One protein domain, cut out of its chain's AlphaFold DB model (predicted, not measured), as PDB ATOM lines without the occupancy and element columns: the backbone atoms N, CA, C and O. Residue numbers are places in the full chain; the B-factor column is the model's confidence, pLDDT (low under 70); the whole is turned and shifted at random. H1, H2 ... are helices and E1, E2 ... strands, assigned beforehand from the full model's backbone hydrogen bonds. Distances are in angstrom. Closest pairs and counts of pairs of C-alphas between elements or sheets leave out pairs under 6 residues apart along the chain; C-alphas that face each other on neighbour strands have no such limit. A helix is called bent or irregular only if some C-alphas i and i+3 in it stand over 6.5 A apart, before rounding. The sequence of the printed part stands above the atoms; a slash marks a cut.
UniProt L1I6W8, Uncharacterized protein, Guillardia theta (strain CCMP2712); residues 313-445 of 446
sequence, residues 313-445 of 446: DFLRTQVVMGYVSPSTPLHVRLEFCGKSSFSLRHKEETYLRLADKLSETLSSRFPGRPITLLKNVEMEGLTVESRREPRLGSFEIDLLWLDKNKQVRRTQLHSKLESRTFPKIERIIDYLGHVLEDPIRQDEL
ATOM      1  N   ASP A 313     -17.715 -22.528 -17.882       92.88
ATOM      2  CA  ASP A 313     -17.108 -21.604 -16.916       92.88
ATOM      3  C   ASP A 313     -15.857 -20.926 -17.487       92.88
ATOM      4  O   ASP A 313     -15.628 -19.727 -17.277       92.88
ATOM      5  N   PHE A 314     -15.081 -21.663 -18.288       93.81
ATOM      6  CA  PHE A 314     -13.990 -21.075 -19.053       93.81
ATOM      7  C   PHE A 314     -14.521 -20.027 -20.038       93.81
ATOM      8  O   PHE A 314     -14.029 -18.901 -20.041       93.81
ATOM      9  N   LEU A 315     -15.574 -20.337 -20.808       95.75
ATOM     10  CA  LEU A 315     -16.211 -19.367 -21.708       95.75
ATOM     11  C   LEU A 315     -16.703 -18.121 -20.956       95.75
ATOM     12  O   LEU A 315     -16.420 -17.005 -21.387       95.75
ATOM     13  N   ARG A 316     -17.377 -18.291 -19.813       94.88
ATOM     14  CA  ARG A 316     -17.841 -17.177 -18.968       94.88
ATOM     15  C   ARG A 316     -16.689 -16.264 -18.567       94.88
ATOM     16  O   ARG A 316     -16.799 -15.046 -18.680       94.88
ATOM     17  N   THR A 317     -15.562 -16.843 -18.162       92.69
ATOM     18  CA  THR A 317     -14.353 -16.079 -17.822       92.69
ATOM     19  C   THR A 317     -13.876 -15.243 -19.014       92.69
ATOM     20  O   THR A 317     -13.516 -14.082 -18.855       92.69
ATOM     21  N   GLN A 318     -13.938 -15.789 -20.229       94.69
ATOM     22  CA  GLN A 318     -13.503 -15.112 -21.456       94.69
ATOM     23  C   GLN A 318     -14.461 -13.991 -21.890       94.69
ATOM     24  O   GLN A 318     -14.003 -12.973 -22.414       94.69
ATOM     25  N   VAL A 319     -15.766 -14.137 -21.628       95.00
ATOM     26  CA  VAL A 319     -16.767 -13.065 -21.786       95.00
ATOM     27  C   VAL A 319     -16.482 -11.931 -20.800       95.00
ATOM     28  O   VAL A 319     -16.370 -10.777 -21.202       95.00
ATOM     29  N   VAL A 320     -16.276 -12.262 -19.523       93.00
ATOM     30  CA  VAL A 320     -15.956 -11.293 -18.460       93.00
ATOM     31  C   VAL A 320     -14.650 -10.540 -18.745       93.00
ATOM     32  O   VAL A 320     -14.542  -9.351 -18.457       93.00
ATOM     33  N   MET A 321     -13.654 -11.207 -19.331       92.00
ATOM     34  CA  MET A 321     -12.399 -10.578 -19.756       92.00
ATOM     35  C   MET A 321     -12.527  -9.738 -21.041       92.00
ATOM     36  O   MET A 321     -11.549  -9.117 -21.453       92.00
ATOM     37  N   GLY A 322     -13.696  -9.724 -21.687       94.12
ATOM     38  CA  GLY A 322     -13.960  -8.953 -22.903       94.12
ATOM     39  C   GLY A 322     -13.423  -9.575 -24.195       94.12
ATOM     40  O   GLY A 322     -13.510  -8.949 -25.248       94.12
ATOM     41  N   TYR A 323     -12.891 -10.800 -24.155       94.44
ATOM     42  CA  TYR A 323     -12.424 -11.493 -25.362       94.44
ATOM     43  C   TYR A 323     -13.585 -12.022 -26.208       94.44
ATOM     44  O   TYR A 323     -13.497 -12.065 -27.435       94.44
ATOM     45  N   VAL A 324     -14.691 -12.392 -25.558       96.31
ATOM     46  CA  VAL A 324     -15.942 -12.761 -26.225       96.31
ATOM     47  C   VAL A 324     -16.953 -11.638 -26.024       96.31
ATOM     48  O   VAL A 324     -17.542 -11.492 -24.959       96.31
ATOM     49  N   SER A 325     -17.153 -10.844 -27.072       94.75
ATOM     50  CA  SER A 325     -18.049  -9.685 -27.104       94.75
ATOM     51  C   SER A 325     -19.350  -9.995 -27.865       94.75
ATOM     52  O   SER A 325     -19.408 -11.001 -28.584       94.75
ATOM     53  N   PRO A 326     -20.384  -9.133 -27.790       95.50
ATOM     54  CA  PRO A 326     -21.591  -9.267 -28.613       95.50
ATOM     55  C   PRO A 326     -21.316  -9.273 -30.125       95.50
ATOM     56  O   PRO A 326     -22.057  -9.896 -30.876       95.50
ATOM     57  N   SER A 327     -20.237  -8.626 -30.578       96.06
ATOM     58  CA  SER A 327     -19.809  -8.613 -31.984       96.06
ATOM     59  C   SER A 327     -18.928  -9.800 -32.386       96.06
ATOM     60  O   SER A 327     -18.645  -9.972 -33.569       96.06
ATOM     61  N   THR A 328     -18.457 -10.604 -31.427       95.75
ATOM     62  CA  THR A 328     -17.584 -11.745 -31.725       95.75
ATOM     63  C   THR A 328     -18.387 -12.823 -32.465       95.75
ATOM     64  O   THR A 328     -19.414 -13.259 -31.934       95.75
ATOM     65  N   PRO A 329     -17.940 -13.277 -33.654       96.00
ATOM     66  CA  PRO A 329     -18.603 -14.352 -34.383       96.00
ATOM     67  C   PRO A 329     -18.505 -15.660 -33.604       96.00
ATOM     68  O   PRO A 329     -17.433 -16.034 -33.122       96.00
ATOM     69  N   LEU A 330     -19.638 -16.346 -33.482       96.94
ATOM     70  CA  LEU A 330     -19.740 -17.644 -32.830       96.94
ATOM     71  C   LEU A 330     -20.231 -18.681 -33.838       96.94
ATOM     72  O   LEU A 330     -21.169 -18.433 -34.595       96.94
ATOM     73  N   HIS A 331     -19.641 -19.869 -33.812       96.12
ATOM     74  CA  HIS A 331     -20.088 -20.978 -34.644       96.12
ATOM     75  C   HIS A 331     -20.592 -22.104 -33.748       96.12
ATOM     76  O   HIS A 331     -19.824 -22.699 -32.998       96.12
ATOM     77  N   VAL A 332     -21.885 -22.407 -33.804       96.94
ATOM     78  CA  VAL A 332     -22.439 -23.567 -33.104       96.94
ATOM     79  C   VAL A 332     -22.241 -24.773 -34.004       96.94
ATOM     80  O   VAL A 332     -22.829 -24.855 -35.075       96.94
ATOM     81  N   ARG A 333     -21.394 -25.706 -33.590       94.94
ATOM     82  CA  ARG A 333     -21.161 -26.960 -34.295       94.94
ATOM     83  C   ARG A 333     -22.112 -28.024 -33.774       94.94
ATOM     84  O   ARG A 333     -22.142 -28.307 -32.577       94.94
ATOM     85  N   LEU A 334     -22.824 -28.656 -34.697       95.31
ATOM     86  CA  LEU A 334     -23.675 -29.799 -34.427       95.31
ATOM     87  C   LEU A 334     -23.086 -31.050 -35.084       95.31
ATOM     88  O   LEU A 334     -23.162 -31.215 -36.303       95.31
ATOM     89  N   GLU A 335     -22.528 -31.934 -34.260       93.62
ATOM     90  CA  GLU A 335     -22.013 -33.232 -34.697       93.62
ATOM     91  C   GLU A 335     -23.021 -34.328 -34.346       93.62
ATOM     92  O   GLU A 335     -23.382 -34.503 -33.184       93.62
ATOM     93  N   PHE A 336     -23.465 -35.109 -35.324       92.81
ATOM     94  CA  PHE A 336     -24.340 -36.253 -35.078       92.81
ATOM     95  C   PHE A 336     -23.979 -37.444 -35.954       92.81
ATOM     96  O   PHE A 336     -23.512 -37.301 -37.078       92.81
ATOM     97  N   CYS A 337     -24.209 -38.655 -35.461       90.81
ATOM     98  CA  CYS A 337     -23.990 -39.847 -36.274       90.81
ATOM     99  C   CYS A 337     -24.987 -39.880 -37.447       90.81
ATOM    100  O   CYS A 337     -26.191 -39.878 -37.218       90.81
ATOM    101  N   GLY A 338     -24.475 -39.918 -38.682       85.94
ATOM    102  CA  GLY A 338     -25.269 -40.043 -39.916       85.94
ATOM    103  C   GLY A 338     -25.387 -41.479 -40.443       85.94
ATOM    104  O   GLY A 338     -25.917 -41.706 -41.523       85.94
ATOM    105  N   LYS A 339     -24.858 -42.478 -39.721       85.38
ATOM    106  CA  LYS A 339     -24.923 -43.882 -40.158       85.38
ATOM    107  C   LYS A 339     -26.290 -44.473 -39.797       85.38
ATOM    108  O   LYS A 339     -26.553 -44.774 -38.631       85.38
ATOM    109  N   SER A 340     -27.124 -44.690 -40.813       73.06
ATOM    110  CA  SER A 340     -28.485 -45.246 -40.712       73.06
ATOM    111  C   SER A 340     -28.558 -46.621 -40.029       73.06
ATOM    112  O   SER A 340     -29.576 -46.968 -39.435       73.06
ATOM    113  N   SER A 341     -27.469 -47.394 -40.044       67.12
ATOM    114  CA  SER A 341     -27.417 -48.783 -39.570       67.12
ATOM    115  C   SER A 341     -27.053 -48.965 -38.089       67.12
ATOM    116  O   SER A 341     -26.962 -50.097 -37.616       67.12
ATOM    117  N   PHE A 342     -26.821 -47.894 -37.321       63.47
ATOM    118  CA  PHE A 342     -26.222 -48.055 -35.991       63.47
ATOM    119  C   PHE A 342     -27.188 -48.552 -34.896       63.47
ATOM    120  O   PHE A 342     -26.756 -49.230 -33.964       63.47
ATOM    121  N   SER A 343     -28.484 -48.219 -34.946       69.38
ATOM    122  CA  SER A 343     -29.451 -48.644 -33.918       69.38
ATOM    123  C   SER A 343     -30.901 -48.425 -34.355       69.38
ATOM    124  O   SER A 343     -31.218 -47.402 -34.943       69.38
ATOM    125  N   LEU A 344     -31.822 -49.307 -33.946       65.38
ATOM    126  CA  LEU A 344     -33.277 -49.111 -34.108       65.38
ATOM    127  C   LEU A 344     -33.801 -47.815 -33.449       65.38
ATOM    128  O   LEU A 344     -34.877 -47.328 -33.786       65.38
ATOM    129  N   ARG A 345     -33.056 -47.252 -32.486       67.00
ATOM    130  CA  ARG A 345     -33.369 -45.973 -31.818       67.00
ATOM    131  C   ARG A 345     -32.661 -44.778 -32.461       67.00
ATOM    132  O   ARG A 345     -32.824 -43.647 -32.004       67.00
ATOM    133  N   HIS A 346     -31.847 -45.025 -33.480       76.62
ATOM    134  CA  HIS A 346     -31.162 -44.013 -34.258       76.62
ATOM    135  C   HIS A 346     -32.096 -43.551 -35.377       76.62
ATOM    136  O   HIS A 346     -32.308 -44.261 -36.351       76.62
ATOM    137  N   LYS A 347     -32.701 -42.376 -35.203       82.94
ATOM    138  CA  LYS A 347     -33.552 -41.754 -36.219       82.94
ATOM    139  C   LYS A 347     -32.883 -40.468 -36.667       82.94
ATOM    140  O   LYS A 347     -32.882 -39.494 -35.918       82.94
ATOM    141  N   GLU A 348     -32.307 -40.491 -37.862       86.06
ATOM    142  CA  GLU A 348     -31.647 -39.332 -38.468       86.06
ATOM    143  C   GLU A 348     -32.592 -38.127 -38.561       86.06
ATOM    144  O   GLU A 348     -32.225 -37.018 -38.182       86.06
ATOM    145  N   GLU A 349     -33.858 -38.373 -38.909       88.69
ATOM    146  CA  GLU A 349     -34.924 -37.364 -38.910       88.69
ATOM    147  C   GLU A 349     -35.038 -36.608 -37.579       88.69
ATOM    148  O   GLU A 349     -35.291 -35.405 -37.561       88.69
ATOM    149  N   THR A 350     -34.836 -37.288 -36.445       90.94
ATOM    150  CA  THR A 350     -34.876 -36.644 -35.128       90.94
ATOM    151  C   THR A 350     -33.713 -35.672 -34.956       90.94
ATOM    152  O   THR A 350     -33.897 -34.614 -34.361       90.94
ATOM    153  N   TYR A 351     -32.522 -35.997 -35.470       90.69
ATOM    154  CA  TYR A 351     -31.376 -35.090 -35.408       90.69
ATOM    155  C   TYR A 351     -31.581 -33.866 -36.285       90.69
ATOM    156  O   TYR A 351     -31.309 -32.763 -35.825       90.69
ATOM    157  N   LEU A 352     -32.118 -34.049 -37.493       90.81
ATOM    158  CA  LEU A 352     -32.436 -32.942 -38.392       90.81
ATOM    159  C   LEU A 352     -33.473 -32.003 -37.762       90.81
ATOM    160  O   LEU A 352     -33.223 -30.806 -37.669       90.81
ATOM    161  N   ARG A 353     -34.557 -32.543 -37.185       94.62
ATOM    162  CA  ARG A 353     -35.553 -31.734 -36.456       94.62
ATOM    163  C   ARG A 353     -34.952 -30.969 -35.276       94.62
ATOM    164  O   ARG A 353     -35.329 -29.829 -35.030       94.62
ATOM    165  N   LEU A 354     -34.039 -31.589 -34.526       95.25
ATOM    166  CA  LEU A 354     -33.342 -30.909 -33.431       95.25
ATOM    167  C   LEU A 354     -32.382 -29.833 -33.943       95.25
ATOM    168  O   LEU A 354     -32.252 -28.803 -33.291       95.25
ATOM    169  N   ALA A 355     -31.733 -30.055 -35.087       93.62
ATOM    170  CA  ALA A 355     -30.860 -29.080 -35.729       93.62
ATOM    171  C   ALA A 355     -31.640 -27.839 -36.178       93.62
ATOM    172  O   ALA A 355     -31.212 -26.720 -35.912       93.62
ATOM    173  N   ASP A 356     -32.796 -28.038 -36.808       95.56
ATOM    174  CA  ASP A 356     -33.635 -26.940 -37.289       95.56
ATOM    175  C   ASP A 356     -34.213 -26.154 -36.106       95.56
ATOM    176  O   ASP A 356     -34.069 -24.935 -36.040       95.56
ATOM    177  N   LYS A 357     -34.709 -26.861 -35.081       97.62
ATOM    178  CA  LYS A 357     -35.146 -26.241 -33.823       97.62
ATOM    179  C   LYS A 357     -34.025 -25.460 -33.133       97.62
ATOM    180  O   LYS A 357     -34.266 -24.379 -32.600       97.62
ATOM    181  N   LEU A 358     -32.801 -25.991 -33.118       97.38
ATOM    182  CA  LEU A 358     -31.625 -25.303 -32.577       97.38
ATOM    183  C   LEU A 358     -31.332 -24.019 -33.355       97.38
ATOM    184  O   LEU A 358     -31.108 -22.987 -32.731       97.38
ATOM    185  N   SER A 359     -31.392 -24.065 -34.687       96.56
ATOM    186  CA  SER A 359     -31.214 -22.888 -35.542       96.56
ATOM    187  C   SER A 359     -32.254 -21.806 -35.242       96.56
ATOM    188  O   SER A 359     -31.888 -20.662 -34.989       96.56
ATOM    189  N   GLU A 360     -33.539 -22.170 -35.207       97.75
ATOM    190  CA  GLU A 360     -34.639 -21.245 -34.901       97.75
ATOM    191  C   GLU A 360     -34.484 -20.620 -33.510       97.75
ATOM    192  O   GLU A 360     -34.605 -19.404 -33.343       97.75
ATOM    193  N   THR A 361     -34.151 -21.441 -32.507       98.00
ATOM    194  CA  THR A 361     -33.989 -20.985 -31.119       98.00
ATOM    195  C   THR A 361     -32.789 -20.047 -30.979       98.00
ATOM    196  O   THR A 361     -32.882 -19.041 -30.279       98.00
ATOM    197  N   LEU A 362     -31.673 -20.327 -31.666       97.56
ATOM    198  CA  LEU A 362     -30.496 -19.452 -31.684       97.56
ATOM    199  C   LEU A 362     -30.819 -18.083 -32.288       97.56
ATOM    200  O   LEU A 362     -30.508 -17.061 -31.676       97.56
ATOM    201  N   SER A 363     -31.474 -18.060 -33.453       96.94
ATOM    202  CA  SER A 363     -31.869 -16.813 -34.117       96.94
ATOM    203  C   SER A 363     -32.879 -16.011 -33.296       96.94
ATOM    204  O   SER A 363     -32.802 -14.785 -33.268       96.94
ATOM    205  N   SER A 364     -33.799 -16.688 -32.602       97.81
ATOM    206  CA  SER A 364     -34.784 -16.033 -31.740       97.81
ATOM    207  C   SER A 364     -34.180 -15.493 -30.442       97.81
ATOM    208  O   SER A 364     -34.599 -14.426 -29.998       97.81
ATOM    209  N   ARG A 365     -33.251 -16.218 -29.800       97.31
ATOM    210  CA  ARG A 365     -32.688 -15.821 -28.497       97.31
ATOM    211  C   ARG A 365     -31.632 -14.729 -28.621       97.31
ATOM    212  O   ARG A 365     -31.557 -13.891 -27.729       97.31
ATOM    213  N   PHE A 366     -30.850 -14.730 -29.704       96.69
ATOM    214  CA  PHE A 366     -29.719 -13.819 -29.904       96.69
ATOM    215  C   PHE A 366     -29.890 -12.929 -31.146       96.69
ATOM    216  O   PHE A 366     -29.080 -13.005 -32.080       96.69
ATOM    217  N   PRO A 367     -30.927 -12.070 -31.193       95.62
ATOM    218  CA  PRO A 367     -31.147 -11.197 -32.337       95.62
ATOM    219  C   PRO A 367     -29.961 -10.239 -32.515       95.62
ATOM    220  O   PRO A 367     -29.564  -9.529 -31.593       95.62
ATOM    221  N   GLY A 368     -29.377 -10.223 -33.716       94.44
ATOM    222  CA  GLY A 368     -28.266  -9.333 -34.071       94.44
ATOM    223  C   GLY A 368     -26.867  -9.834 -33.699       94.44
ATOM    224  O   GLY A 368     -25.886  -9.197 -34.082       94.44
ATOM    225  N   ARG A 369     -26.738 -10.981 -33.019       96.69
ATOM    226  CA  ARG A 369     -25.429 -11.604 -32.783       96.69
ATOM    227  C   ARG A 369     -25.030 -12.477 -33.981       96.69
ATOM    228  O   ARG A 369     -25.852 -13.274 -34.434       96.69
ATOM    229  N   PRO A 370     -23.785 -12.393 -34.490       95.56
ATOM    230  CA  PRO A 370     -23.324 -13.241 -35.588       95.56
ATOM    231  C   PRO A 370     -23.085 -14.682 -35.108       95.56
ATOM    232  O   PRO A 370     -21.962 -15.058 -34.770       95.56
ATOM    233  N   ILE A 371     -24.153 -15.482 -35.058       97.06
ATOM    234  CA  ILE A 371     -24.101 -16.912 -34.733       97.06
ATOM    235  C   ILE A 371     -24.463 -17.730 -35.969       97.06
ATOM    236  O   ILE A 371     -25.542 -17.561 -36.532       97.06
ATOM    237  N   THR A 372     -23.590 -18.653 -36.365       95.56
ATOM    238  CA  THR A 372     -23.859 -19.591 -37.468       95.56
ATOM    239  C   THR A 372     -23.914 -21.023 -36.953       95.56
ATOM    240  O   THR A 372     -23.019 -21.440 -36.214       95.56
ATOM    241  N   LEU A 373     -24.914 -21.791 -37.376       95.25
ATOM    242  CA  LEU A 373     -24.985 -23.228 -37.118       95.25
ATOM    243  C   LEU A 373     -24.218 -23.982 -38.214       95.25
ATOM    244  O   LEU A 373     -24.481 -23.766 -39.389       95.25
ATOM    245  N   LEU A 374     -23.299 -24.863 -37.824       93.69
ATOM    246  CA  LEU A 374     -22.541 -25.739 -38.717       93.69
ATOM    247  C   LEU A 374     -22.988 -27.183 -38.503       93.69
ATOM    248  O   LEU A 374     -22.857 -27.714 -37.395       93.69
ATOM    249  N   LYS A 375     -23.500 -27.826 -39.554       91.50
ATOM    250  CA  LYS A 375     -23.870 -29.254 -39.534       91.50
ATOM    251  C   LYS A 375     -22.676 -30.115 -39.994       91.50
ATOM    252  O   LYS A 375     -21.762 -29.605 -40.632       91.50
ATOM    253  N   ASN A 376     -22.688 -31.422 -39.698       82.69
ATOM    254  CA  ASN A 376     -21.624 -32.417 -39.978       82.69
ATOM    255  C   ASN A 376     -20.721 -32.187 -41.214       82.69
ATOM    256  O   ASN A 376     -19.525 -32.452 -41.139       82.69
ATOM    257  N   VAL A 377     -21.287 -31.768 -42.351       68.81
ATOM    258  CA  VAL A 377     -20.598 -31.665 -43.653       68.81
ATOM    259  C   VAL A 377     -20.052 -30.253 -43.921       68.81
ATOM    260  O   VAL A 377     -19.086 -30.091 -44.654       68.81
ATOM    261  N   GLU A 378     -20.590 -29.222 -43.271       68.19
ATOM    262  CA  GLU A 378     -20.243 -27.805 -43.503       68.19
ATOM    263  C   GLU A 378     -18.969 -27.366 -42.754       68.19
ATOM    264  O   GLU A 378     -18.598 -26.196 -42.715       68.19
ATOM    265  N   MET A 379     -18.282 -28.328 -42.145       60.25
ATOM    266  CA  MET A 379     -17.105 -28.143 -41.303       60.25
ATOM    267  C   MET A 379     -15.800 -27.900 -42.082       60.25
ATOM    268  O   MET A 379     -14.769 -27.629 -41.466       60.25
ATOM    269  N   GLU A 380     -15.812 -27.994 -43.416       59.06
ATOM    270  CA  GLU A 380     -14.596 -28.058 -44.245       59.06
ATOM    271  C   GLU A 380     -13.741 -26.773 -44.289       59.06
ATOM    272  O   GLU A 380     -12.634 -26.810 -44.819       59.06
ATOM    273  N   GLY A 381     -14.185 -25.653 -43.704       61.44
ATOM    274  CA  GLY A 381     -13.500 -24.357 -43.845       61.44
ATOM    275  C   GLY A 381     -12.851 -23.751 -42.594       61.44
ATOM    276  O   GLY A 381     -12.044 -22.836 -42.734       61.44
ATOM    277  N   LEU A 382     -13.189 -24.200 -41.378       63.41
ATOM    278  CA  LEU A 382     -12.910 -23.418 -40.155       63.41
ATOM    279  C   LEU A 382     -11.801 -23.972 -39.252       63.41
ATOM    280  O   LEU A 382     -11.230 -23.217 -38.469       63.41
ATOM    281  N   THR A 383     -11.443 -25.255 -39.358       57.06
ATOM    282  CA  THR A 383     -10.390 -25.855 -38.517       57.06
ATOM    283  C   THR A 383      -9.681 -27.015 -39.209       57.06
ATOM    284  O   THR A 383     -10.329 -27.937 -39.696       57.06
ATOM    285  N   VAL A 384      -8.344 -27.017 -39.161       54.84
ATOM    286  CA  VAL A 384      -7.462 -28.061 -39.724       54.84
ATOM    287  C   VAL A 384      -7.595 -29.416 -38.989       54.84
ATOM    288  O   VAL A 384      -7.211 -30.450 -39.528       54.84
ATOM    289  N   GLU A 385      -8.176 -29.456 -37.783       55.47
ATOM    290  CA  GLU A 385      -8.098 -30.626 -36.889       55.47
ATOM    291  C   GLU A 385      -9.242 -31.657 -36.943       55.47
ATOM    292  O   GLU A 385      -9.115 -32.707 -36.312       55.47
ATOM    293  N   SER A 386     -10.348 -31.463 -37.668       55.28
ATOM    294  CA  SER A 386     -11.473 -32.409 -37.530       55.28
ATOM    295  C   SER A 386     -12.139 -32.828 -38.833       55.28
ATOM    296  O   SER A 386     -13.326 -32.598 -39.031       55.28
ATOM    297  N   ARG A 387     -11.405 -33.595 -39.646       62.41
ATOM    298  CA  ARG A 387     -11.991 -34.632 -40.522       62.41
ATOM    299  C   ARG A 387     -12.290 -35.923 -39.747       62.41
ATOM    300  O   ARG A 387     -12.028 -37.023 -40.224       62.41
ATOM    301  N   ARG A 388     -12.744 -35.818 -38.498       70.25
ATOM    302  CA  ARG A 388     -13.131 -37.010 -37.740       70.25
ATOM    303  C   ARG A 388     -14.559 -37.345 -38.124       70.25
ATOM    304  O   ARG A 388     -15.440 -36.507 -37.969       70.25
ATOM    305  N   GLU A 389     -14.764 -38.556 -38.635       82.81
ATOM    306  CA  GLU A 389     -16.115 -39.077 -38.801       82.81
ATOM    307  C   GLU A 389     -16.863 -38.971 -37.463       82.81
ATOM    308  O   GLU A 389     -16.284 -39.318 -36.421       82.81
ATOM    309  N   PRO A 390     -18.133 -38.528 -37.473       86.88
ATOM    310  CA  PRO A 390     -18.944 -38.481 -36.272       86.88
ATOM    311  C   PRO A 390     -18.943 -39.829 -35.556       86.88
ATOM    312  O   PRO A 390     -19.146 -40.883 -36.171       86.88
ATOM    313  N   ARG A 391     -18.725 -39.809 -34.238       88.56
ATOM    314  CA  ARG A 391     -18.718 -41.049 -33.443       88.56
ATOM    315  C   ARG A 391     -20.082 -41.733 -33.524       88.56
ATOM    316  O   ARG A 391     -21.125 -41.090 -33.479       88.56
ATOM    317  N   LEU A 392     -20.095 -43.061 -33.586       88.50
ATOM    318  CA  LEU A 392     -21.342 -43.817 -33.672       88.50
ATOM    319  C   LEU A 392     -22.286 -43.498 -32.501       88.50
ATOM    320  O   LEU A 392     -21.919 -43.613 -31.331       88.50
ATOM    321  N   GLY A 393     -23.515 -43.097 -32.829       88.56
ATOM    322  CA  GLY A 393     -24.529 -42.701 -31.850       88.56
ATOM    323  C   GLY A 393     -24.311 -41.337 -31.182       88.56
ATOM    324  O   GLY A 393     -25.082 -41.012 -30.275       88.56
ATOM    325  N   SER A 394     -23.317 -40.551 -31.610       92.44
ATOM    326  CA  SER A 394     -23.080 -39.209 -31.080       92.44
ATOM    327  C   SER A 394     -24.187 -38.231 -31.461       92.44
ATOM    328  O   SER A 394     -24.872 -38.379 -32.481       92.44
ATOM    329  N   PHE A 395     -24.369 -37.250 -30.583       94.00
ATOM    330  CA  PHE A 395     -25.090 -36.011 -30.834       94.00
ATOM    331  C   PHE A 395     -24.470 -34.973 -29.896       94.00
ATOM    332  O   PHE A 395     -24.775 -34.944 -28.700       94.00
ATOM    333  N   GLU A 396     -23.522 -34.218 -30.428       95.69
ATOM    334  CA  GLU A 396     -22.708 -33.247 -29.711       95.69
ATOM    335  C   GLU A 396     -23.068 -31.848 -30.204       95.69
ATOM    336  O   GLU A 396     -23.166 -31.607 -31.410       95.69
ATOM    337  N   ILE A 397     -23.266 -30.933 -29.262       97.25
ATOM    338  CA  ILE A 397     -23.440 -29.513 -29.547       97.25
ATOM    339  C   ILE A 397     -22.236 -28.809 -28.941       97.25
ATOM    340  O   ILE A 397     -22.049 -28.838 -27.725       97.25
ATOM    341  N   ASP A 398     -21.435 -28.174 -29.784       96.94
ATOM    342  CA  ASP A 398     -20.270 -27.403 -29.376       96.94
ATOM    343  C   ASP A 398     -20.411 -25.951 -29.820       96.94
ATOM    344  O   ASP A 398     -20.972 -25.657 -30.872       96.94
ATOM    345  N   LEU A 399     -19.844 -25.034 -29.049       97.19
ATOM    346  CA  LEU A 399     -19.630 -23.653 -29.441       97.19
ATOM    347  C   LEU A 399     -18.163 -23.467 -29.822       97.19
ATOM    348  O   LEU A 399     -17.272 -23.708 -29.007       97.19
ATOM    349  N   LEU A 400     -17.916 -23.016 -31.043       95.75
ATOM    350  CA  LEU A 400     -16.602 -22.631 -31.529       95.75
ATOM    351  C   LEU A 400     -16.504 -21.109 -31.575       95.75
ATOM    352  O   LEU A 400     -17.416 -20.425 -32.047       95.75
ATOM    353  N   TRP A 401     -15.392 -20.578 -31.088       95.31
ATOM    354  CA  TRP A 401     -15.142 -19.140 -31.022       95.31
ATOM    355  C   TRP A 401     -13.640 -18.861 -31.089       95.31
ATOM    356  O   TRP A 401     -12.827 -19.742 -30.819       95.31
ATOM    357  N   LEU A 402     -13.259 -17.649 -31.485       94.25
ATOM    358  CA  LEU A 402     -11.854 -17.249 -31.568       94.25
ATOM    359  C   LEU A 402     -11.420 -16.566 -30.276       94.25
ATOM    360  O   LEU A 402     -12.054 -15.607 -29.839       94.25
ATOM    361  N   ASP A 403     -10.325 -17.040 -29.688       92.94
ATOM    362  CA  ASP A 403      -9.731 -16.379 -28.532       92.94
ATOM    363  C   ASP A 403      -8.920 -15.131 -28.909       92.94
ATOM    364  O   ASP A 403      -8.768 -14.763 -30.077       92.94
ATOM    365  N   LYS A 404      -8.348 -14.486 -27.888       92.00
ATOM    366  CA  LYS A 404      -7.477 -13.312 -28.037       92.00
ATOM    367  C   LYS A 404      -6.287 -13.526 -28.981       92.00
ATOM    368  O   LYS A 404      -5.791 -12.571 -29.569       92.00
ATOM    369  N   ASN A 405      -5.835 -14.771 -29.126       93.94
ATOM    370  CA  ASN A 405      -4.724 -15.166 -29.986       93.94
ATOM    371  C   ASN A 405      -5.209 -15.630 -31.369       93.94
ATOM    372  O   ASN A 405      -4.418 -16.177 -32.136       93.94
ATOM    373  N   LYS A 406      -6.497 -15.437 -31.690       92.00
ATOM    374  CA  LYS A 406      -7.163 -15.943 -32.898       92.00
ATOM    375  C   LYS A 406      -7.096 -17.469 -33.028       92.00
ATOM    376  O   LYS A 406      -7.183 -17.996 -34.134       92.00
ATOM    377  N   GLN A 407      -6.940 -18.188 -31.918       92.12
ATOM    378  CA  GLN A 407      -7.052 -19.643 -31.907       92.12
ATOM    379  C   GLN A 407      -8.516 -20.033 -31.751       92.12
ATOM    380  O   GLN A 407      -9.239 -19.454 -30.938       92.12
ATOM    381  N   VAL A 408      -8.946 -21.037 -32.515       92.31
ATOM    382  CA  VAL A 408     -10.288 -21.600 -32.365       92.31
ATOM    383  C   VAL A 408     -10.349 -22.362 -31.046       92.31
ATOM    384  O   VAL A 408      -9.625 -23.334 -30.829       92.31
ATOM    385  N   ARG A 409     -11.219 -21.906 -30.154       94.62
ATOM    386  CA  ARG A 409     -11.585 -22.583 -28.915       94.62
ATOM    387  C   ARG A 409     -12.908 -23.296 -29.106       94.62
ATOM    388  O   ARG A 409     -13.762 -22.861 -29.873       94.62
ATOM    389  N   ARG A 410     -13.058 -24.401 -28.385       95.31
ATOM    390  CA  ARG A 410     -14.261 -25.224 -28.361       95.31
ATOM    391  C   ARG A 410     -14.796 -25.238 -26.943       95.31
ATOM    392  O   ARG A 410     -14.052 -25.584 -26.038       95.31
ATOM    393  N   THR A 411     -16.077 -24.954 -26.785       96.88
ATOM    394  CA  THR A 411     -16.819 -25.116 -25.536       96.88
ATOM    395  C   THR A 411     -17.940 -26.122 -25.771       96.88
ATOM    396  O   THR A 411     -18.767 -25.917 -26.657       96.88
ATOM    397  N   GLN A 412     -17.968 -27.226 -25.030       97.00
ATOM    398  CA  GLN A 412     -18.990 -28.258 -25.213       97.00
ATOM    399  C   GLN A 412     -20.273 -27.841 -24.491       97.00
ATOM    400  O   GLN A 412     -20.277 -27.621 -23.283       97.00
ATOM    401  N   LEU A 413     -21.367 -27.715 -25.239       97.56
ATOM    402  CA  LEU A 413     -22.674 -27.331 -24.699       97.56
ATOM    403  C   LEU A 413     -23.496 -28.556 -24.294       97.56
ATOM    404  O   LEU A 413     -24.238 -28.513 -23.316       97.56
ATOM    405  N   HIS A 414     -23.383 -29.649 -25.053       97.62
ATOM    406  CA  HIS A 414     -24.053 -30.910 -24.743       97.62
ATOM    407  C   HIS A 414     -23.355 -32.101 -25.384       97.62
ATOM    408  O   HIS A 414     -22.988 -32.049 -26.557       97.62
ATOM    409  N   SER A 415     -23.296 -33.207 -24.640       96.19
ATOM    410  CA  SER A 415     -22.913 -34.519 -25.156       96.19
ATOM    411  C   SER A 415     -23.999 -35.551 -24.902       96.19
ATOM    412  O   SER A 415     -24.312 -35.889 -23.755       96.19
ATOM    413  N   LYS A 416     -24.566 -36.124 -25.968       94.44
ATOM    414  CA  LYS A 416     -25.480 -37.271 -25.841       94.44
ATOM    415  C   LYS A 416     -24.760 -38.525 -25.356       94.44
ATOM    416  O   LYS A 416     -25.378 -39.354 -24.688       94.44
ATOM    417  N   LEU A 417     -23.480 -38.696 -25.686       92.62
ATOM    418  CA  LEU A 417     -22.724 -39.869 -25.247       92.62
ATOM    419  C   LEU A 417     -22.493 -39.857 -23.733       92.62
ATOM    420  O   LEU A 417     -22.580 -40.917 -23.108       92.62
ATOM    421  N   GLU A 418     -22.284 -38.679 -23.148       94.50
ATOM    422  CA  GLU A 418     -22.121 -38.515 -21.700       94.50
ATOM    423  C   GLU A 418     -23.470 -38.520 -20.976       94.50
ATOM    424  O   GLU A 418     -23.683 -39.310 -20.059       94.50
ATOM    425  N   SER A 419     -24.424 -37.702 -21.432       94.81
ATOM    426  CA  SER A 419     -25.737 -37.553 -20.781       94.81
ATOM    427  C   SER A 419     -26.700 -38.716 -21.029       94.81
ATOM    428  O   SER A 419     -27.737 -38.809 -20.372       94.81
ATOM    429  N   ARG A 420     -26.416 -39.570 -22.024       92.81
ATOM    430  CA  ARG A 420     -27.286 -40.661 -22.514       92.81
ATOM    431  C   ARG A 420     -28.686 -40.216 -22.948       92.81
ATOM    432  O   ARG A 420     -29.554 -41.060 -23.174       92.81
ATOM    433  N   THR A 421     -28.921 -38.915 -23.099       93.06
ATOM    434  CA  THR A 421     -30.235 -38.336 -23.389       93.06
ATOM    435  C   THR A 421     -30.151 -37.320 -24.522       93.06
ATOM    436  O   THR A 421     -29.095 -36.762 -24.829       93.06
ATOM    437  N   PHE A 422     -31.279 -37.119 -25.205       92.62
ATOM    438  CA  PHE A 422     -31.389 -36.041 -26.178       92.62
ATOM    439  C   PHE A 422     -31.474 -34.697 -25.451       92.62
ATOM    440  O   PHE A 422     -32.133 -34.612 -24.410       92.62
ATOM    441  N   PRO A 423     -30.829 -33.654 -25.987       95.50
ATOM    442  CA  PRO A 423     -30.842 -32.355 -25.349       95.50
ATOM    443  C   PRO A 423     -32.226 -31.709 -25.388       95.50
ATOM    444  O   PRO A 423     -32.972 -31.845 -26.359       95.50
ATOM    445  N   LYS A 424     -32.529 -30.932 -24.346       97.38
ATOM    446  CA  LYS A 424     -33.593 -29.924 -24.383       97.38
ATOM    447  C   LYS A 424     -32.969 -28.626 -24.886       97.38
ATOM    448  O   LYS A 424     -32.245 -27.977 -24.134       97.38
ATOM    449  N   ILE A 425     -33.196 -28.313 -26.160       97.88
ATOM    450  CA  ILE A 425     -32.535 -27.217 -26.883       97.88
ATOM    451  C   ILE A 425     -32.706 -25.881 -26.160       97.88
ATOM    452  O   ILE A 425     -31.724 -25.182 -25.947       97.88
ATOM    453  N   GLU A 426     -33.918 -25.581 -25.702       97.69
ATOM    454  CA  GLU A 426     -34.254 -24.348 -24.990       97.69
ATOM    455  C   GLU A 426     -33.358 -24.162 -23.770       97.69
ATOM    456  O   GLU A 426     -32.698 -23.143 -23.632       97.69
ATOM    457  N   ARG A 427     -33.211 -25.215 -22.958       97.44
ATOM    458  CA  ARG A 427     -32.383 -25.174 -21.750       97.44
ATOM    459  C   ARG A 427     -30.908 -24.917 -22.063       97.44
ATOM    460  O   ARG A 427     -30.241 -24.222 -21.306       97.44
ATOM    461  N   ILE A 428     -30.383 -25.496 -23.144       97.56
ATOM    462  CA  ILE A 428     -28.989 -25.273 -23.558       97.56
ATOM    463  C   ILE A 428     -28.795 -23.826 -23.996       97.56
ATOM    464  O   ILE A 428     -27.817 -23.194 -23.603       97.56
ATOM    465  N   ILE A 429     -29.724 -23.311 -24.800       97.81
ATOM    466  CA  ILE A 429     -29.662 -21.944 -25.306       97.81
ATOM    467  C   ILE A 429     -29.865 -20.920 -24.186       97.81
ATOM    468  O   ILE A 429     -29.148 -19.925 -24.161       97.81
ATOM    469  N   ASP A 430     -30.736 -21.193 -23.217       96.50
ATOM    470  CA  ASP A 430     -30.909 -20.358 -22.027       96.50
ATOM    471  C   ASP A 430     -29.627 -20.313 -21.187       96.50
ATOM    472  O   ASP A 430     -29.175 -19.233 -20.809       96.50
ATOM    473  N   TYR A 431     -28.976 -21.461 -20.955       95.75
ATOM    474  CA  TYR A 431     -27.685 -21.491 -20.257       95.75
ATOM    475  C   TYR A 431     -26.594 -20.741 -21.012       95.75
ATOM    476  O   TYR A 431     -25.829 -19.996 -20.399       95.75
ATOM    477  N   LEU A 432     -26.526 -20.915 -22.332       97.00
ATOM    478  CA  LEU A 432     -25.607 -20.152 -23.165       97.00
ATOM    479  C   LEU A 432     -25.912 -18.649 -23.064       97.00
ATOM    480  O   LEU A 432     -24.988 -17.854 -22.931       97.00
ATOM    481  N   GLY A 433     -27.191 -18.270 -23.051       96.44
ATOM    482  CA  GLY A 433     -27.639 -16.892 -22.875       96.44
ATOM    483  C   GLY A 433     -27.169 -16.295 -21.559       96.44
ATOM    484  O   GLY A 433     -26.524 -15.254 -21.571       96.44
ATOM    485  N   HIS A 434     -27.352 -17.001 -20.444       95.19
ATOM    486  CA  HIS A 434     -26.842 -16.557 -19.144       95.19
ATOM    487  C   HIS A 434     -25.319 -16.400 -19.108       95.19
ATOM    488  O   HIS A 434     -24.803 -15.560 -18.385       95.19
ATOM    489  N   VAL A 435     -24.563 -17.196 -19.868       95.25
ATOM    490  CA  VAL A 435     -23.101 -17.038 -19.947       95.25
ATOM    491  C   VAL A 435     -22.703 -15.835 -20.808       95.25
ATOM    492  O   VAL A 435     -21.693 -15.191 -20.529       95.25
ATOM    493  N   LEU A 436     -23.470 -15.548 -21.860       95.44
ATOM    494  CA  LEU A 436     -23.142 -14.548 -22.873       95.44
ATOM    495  C   LEU A 436     -23.711 -13.144 -22.603       95.44
ATOM    496  O   LEU A 436     -23.105 -12.176 -23.062       95.44
ATOM    497  N   GLU A 437     -24.867 -13.036 -21.947       91.44
ATOM    498  CA  GLU A 437     -25.622 -11.788 -21.712       91.44
ATOM    499  C   GLU A 437     -25.514 -11.298 -20.268       91.44
ATOM    500  O   GLU A 437     -25.422 -10.091 -20.052       91.44
ATOM    501  N   ASP A 438     -25.453 -12.228 -19.309       83.81
ATOM    502  CA  ASP A 438     -25.287 -11.948 -17.883       83.81
ATOM    503  C   ASP A 438     -23.870 -12.342 -17.434       83.81
ATOM    504  O   ASP A 438     -23.699 -13.303 -16.671       83.81
ATOM    505  N   PRO A 439     -22.801 -11.651 -17.887       70.81
ATOM    506  CA  PRO A 439     -21.514 -11.821 -17.247       70.81
ATOM    507  C   PRO A 439     -21.699 -11.328 -15.816       70.81
ATOM    508  O   PRO A 439     -21.761 -10.121 -15.579       70.81
ATOM    509  N   ILE A 440     -21.856 -12.274 -14.886       65.62
ATOM    510  CA  ILE A 440     -21.895 -12.028 -13.446       65.62
ATOM    511  C   ILE A 440     -20.844 -10.957 -13.172       65.62
ATOM    512  O   ILE A 440     -19.666 -11.143 -13.513       65.62
ATOM    513  N   ARG A 441     -21.292  -9.800 -12.667       57.75
ATOM    514  CA  ARG A 441     -20.388  -8.699 -12.334       57.75
ATOM    515  C   ARG A 441     -19.308  -9.301 -11.449       57.75
ATOM    516  O   ARG A 441     -19.630 -10.042 -10.526       57.75
ATOM    517  N   GLN A 442     -18.038  -9.043 -11.764       53.31
ATOM    518  CA  GLN A 442     -16.907  -9.662 -11.058       53.31
ATOM    519  C   GLN A 442     -17.009  -9.531  -9.528       53.31
ATOM    520  O   GLN A 442     -16.444 -10.361  -8.823       53.31
ATOM    521  N   ASP A 443     -17.765  -8.541  -9.056       55.78
ATOM    522  CA  ASP A 443     -18.089  -8.254  -7.662       55.78
ATOM    523  C   ASP A 443     -18.889  -9.360  -6.937       55.78
ATOM    524  O   ASP A 443     -18.851  -9.400  -5.715       55.78
ATOM    525  N   GLU A 444     -19.588 -10.263  -7.639       56.28
ATOM    526  CA  GLU A 444     -20.352 -11.379  -7.030       56.28
ATOM    527  C   GLU A 444     -19.589 -12.720  -7.013       56.28
ATOM    528  O   GLU A 444     -20.061 -13.706  -6.449       56.28
ATOM    529  N   LEU A 445     -18.420 -12.785  -7.659       52.72
ATOM    530  CA  LEU A 445     -17.553 -13.976  -7.719       52.72
ATOM    531  C   LEU A 445     -16.354 -13.894  -6.753       52.72
ATOM    532  O   LEU A 445     -15.501 -14.787  -6.769       52.72
TER     533      LEU A 445
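Overview. This is residues 313 to 445 of the 446 residues of an uncharacterized protein of Guillardia theta (strain CCMP2712) (UniProt L1I6W8). Two helices, H2 and H5, pack on one face of a strongly twisted four-stranded sheet, while H1, H3 and H4 only graze it. The 133 printed residues include five named helices and four named strands, in the order H1 E1 H2 E2 H3 E3 E4 H4 H5; the class is mixed, helices and strands. The mixed sheet runs E2 E1 E3 E4. The whole is compact, with a radius of gyration of the C-alphas of 15.5 A, and spans 51 by 31 by 27 A.

Along the chain. Find C-alpha 313 at (-17.108, -21.604, -16.916), where H1 begins, residues 313 to 320. Read on to E1, residues 330 to 336, 19.3 A, and H2, residues 348 to 365, 25.6 A. Next come E2, residues 371 to 375, and irregular H3, residues 378 to 381, 7.6 A. E3, residues 395 to 402, 23.0 A, and E4, residues 408 to 415, 19.4 A, form a hairpin. H4 is residues 416 to 419; H5, residues 425 to 436, 16.3 A, ends at C-alpha 436 (-23.142, -14.548, -22.873).

Arrangement. Look at E2 and E1, parallel: N 374 and O 332 are 2.8 A apart. E1 and E3 are antiparallel, N 333 and O 398 at 2.8 A; so are E3 and E4, N 411 and O 399 at 2.8 A. E1, H2, E2 form a strand-helix-strand unit, parallel neighbour strands with a helix between, its crossover right-handed. H2 lies over E2 and E1, height over the sheet 9.4 A. H2 and H5 touch, C-alphas 358 and 425 closest at 6.1 A, the same way at a tilt of 38 degrees, only just steep. H5 touches H1 with residues 435 to 436 alone, C-alphas 435 and 316 closest at 5.4 A. In H1, H2 and H5 every O i to N i+4 pair is within hydrogen-bond range; H3 and H4 are too short for one.

Size, cuts and confidence. The C-alphas of Ser 341 and Asp 443 are farthest apart, 52.4 A. The printed part has no cut; the links E1 to H2 and H3 to E3 are long. Look for pLDDT under 70 at residues 341 to 345, 377 to 387 and 440 to 445.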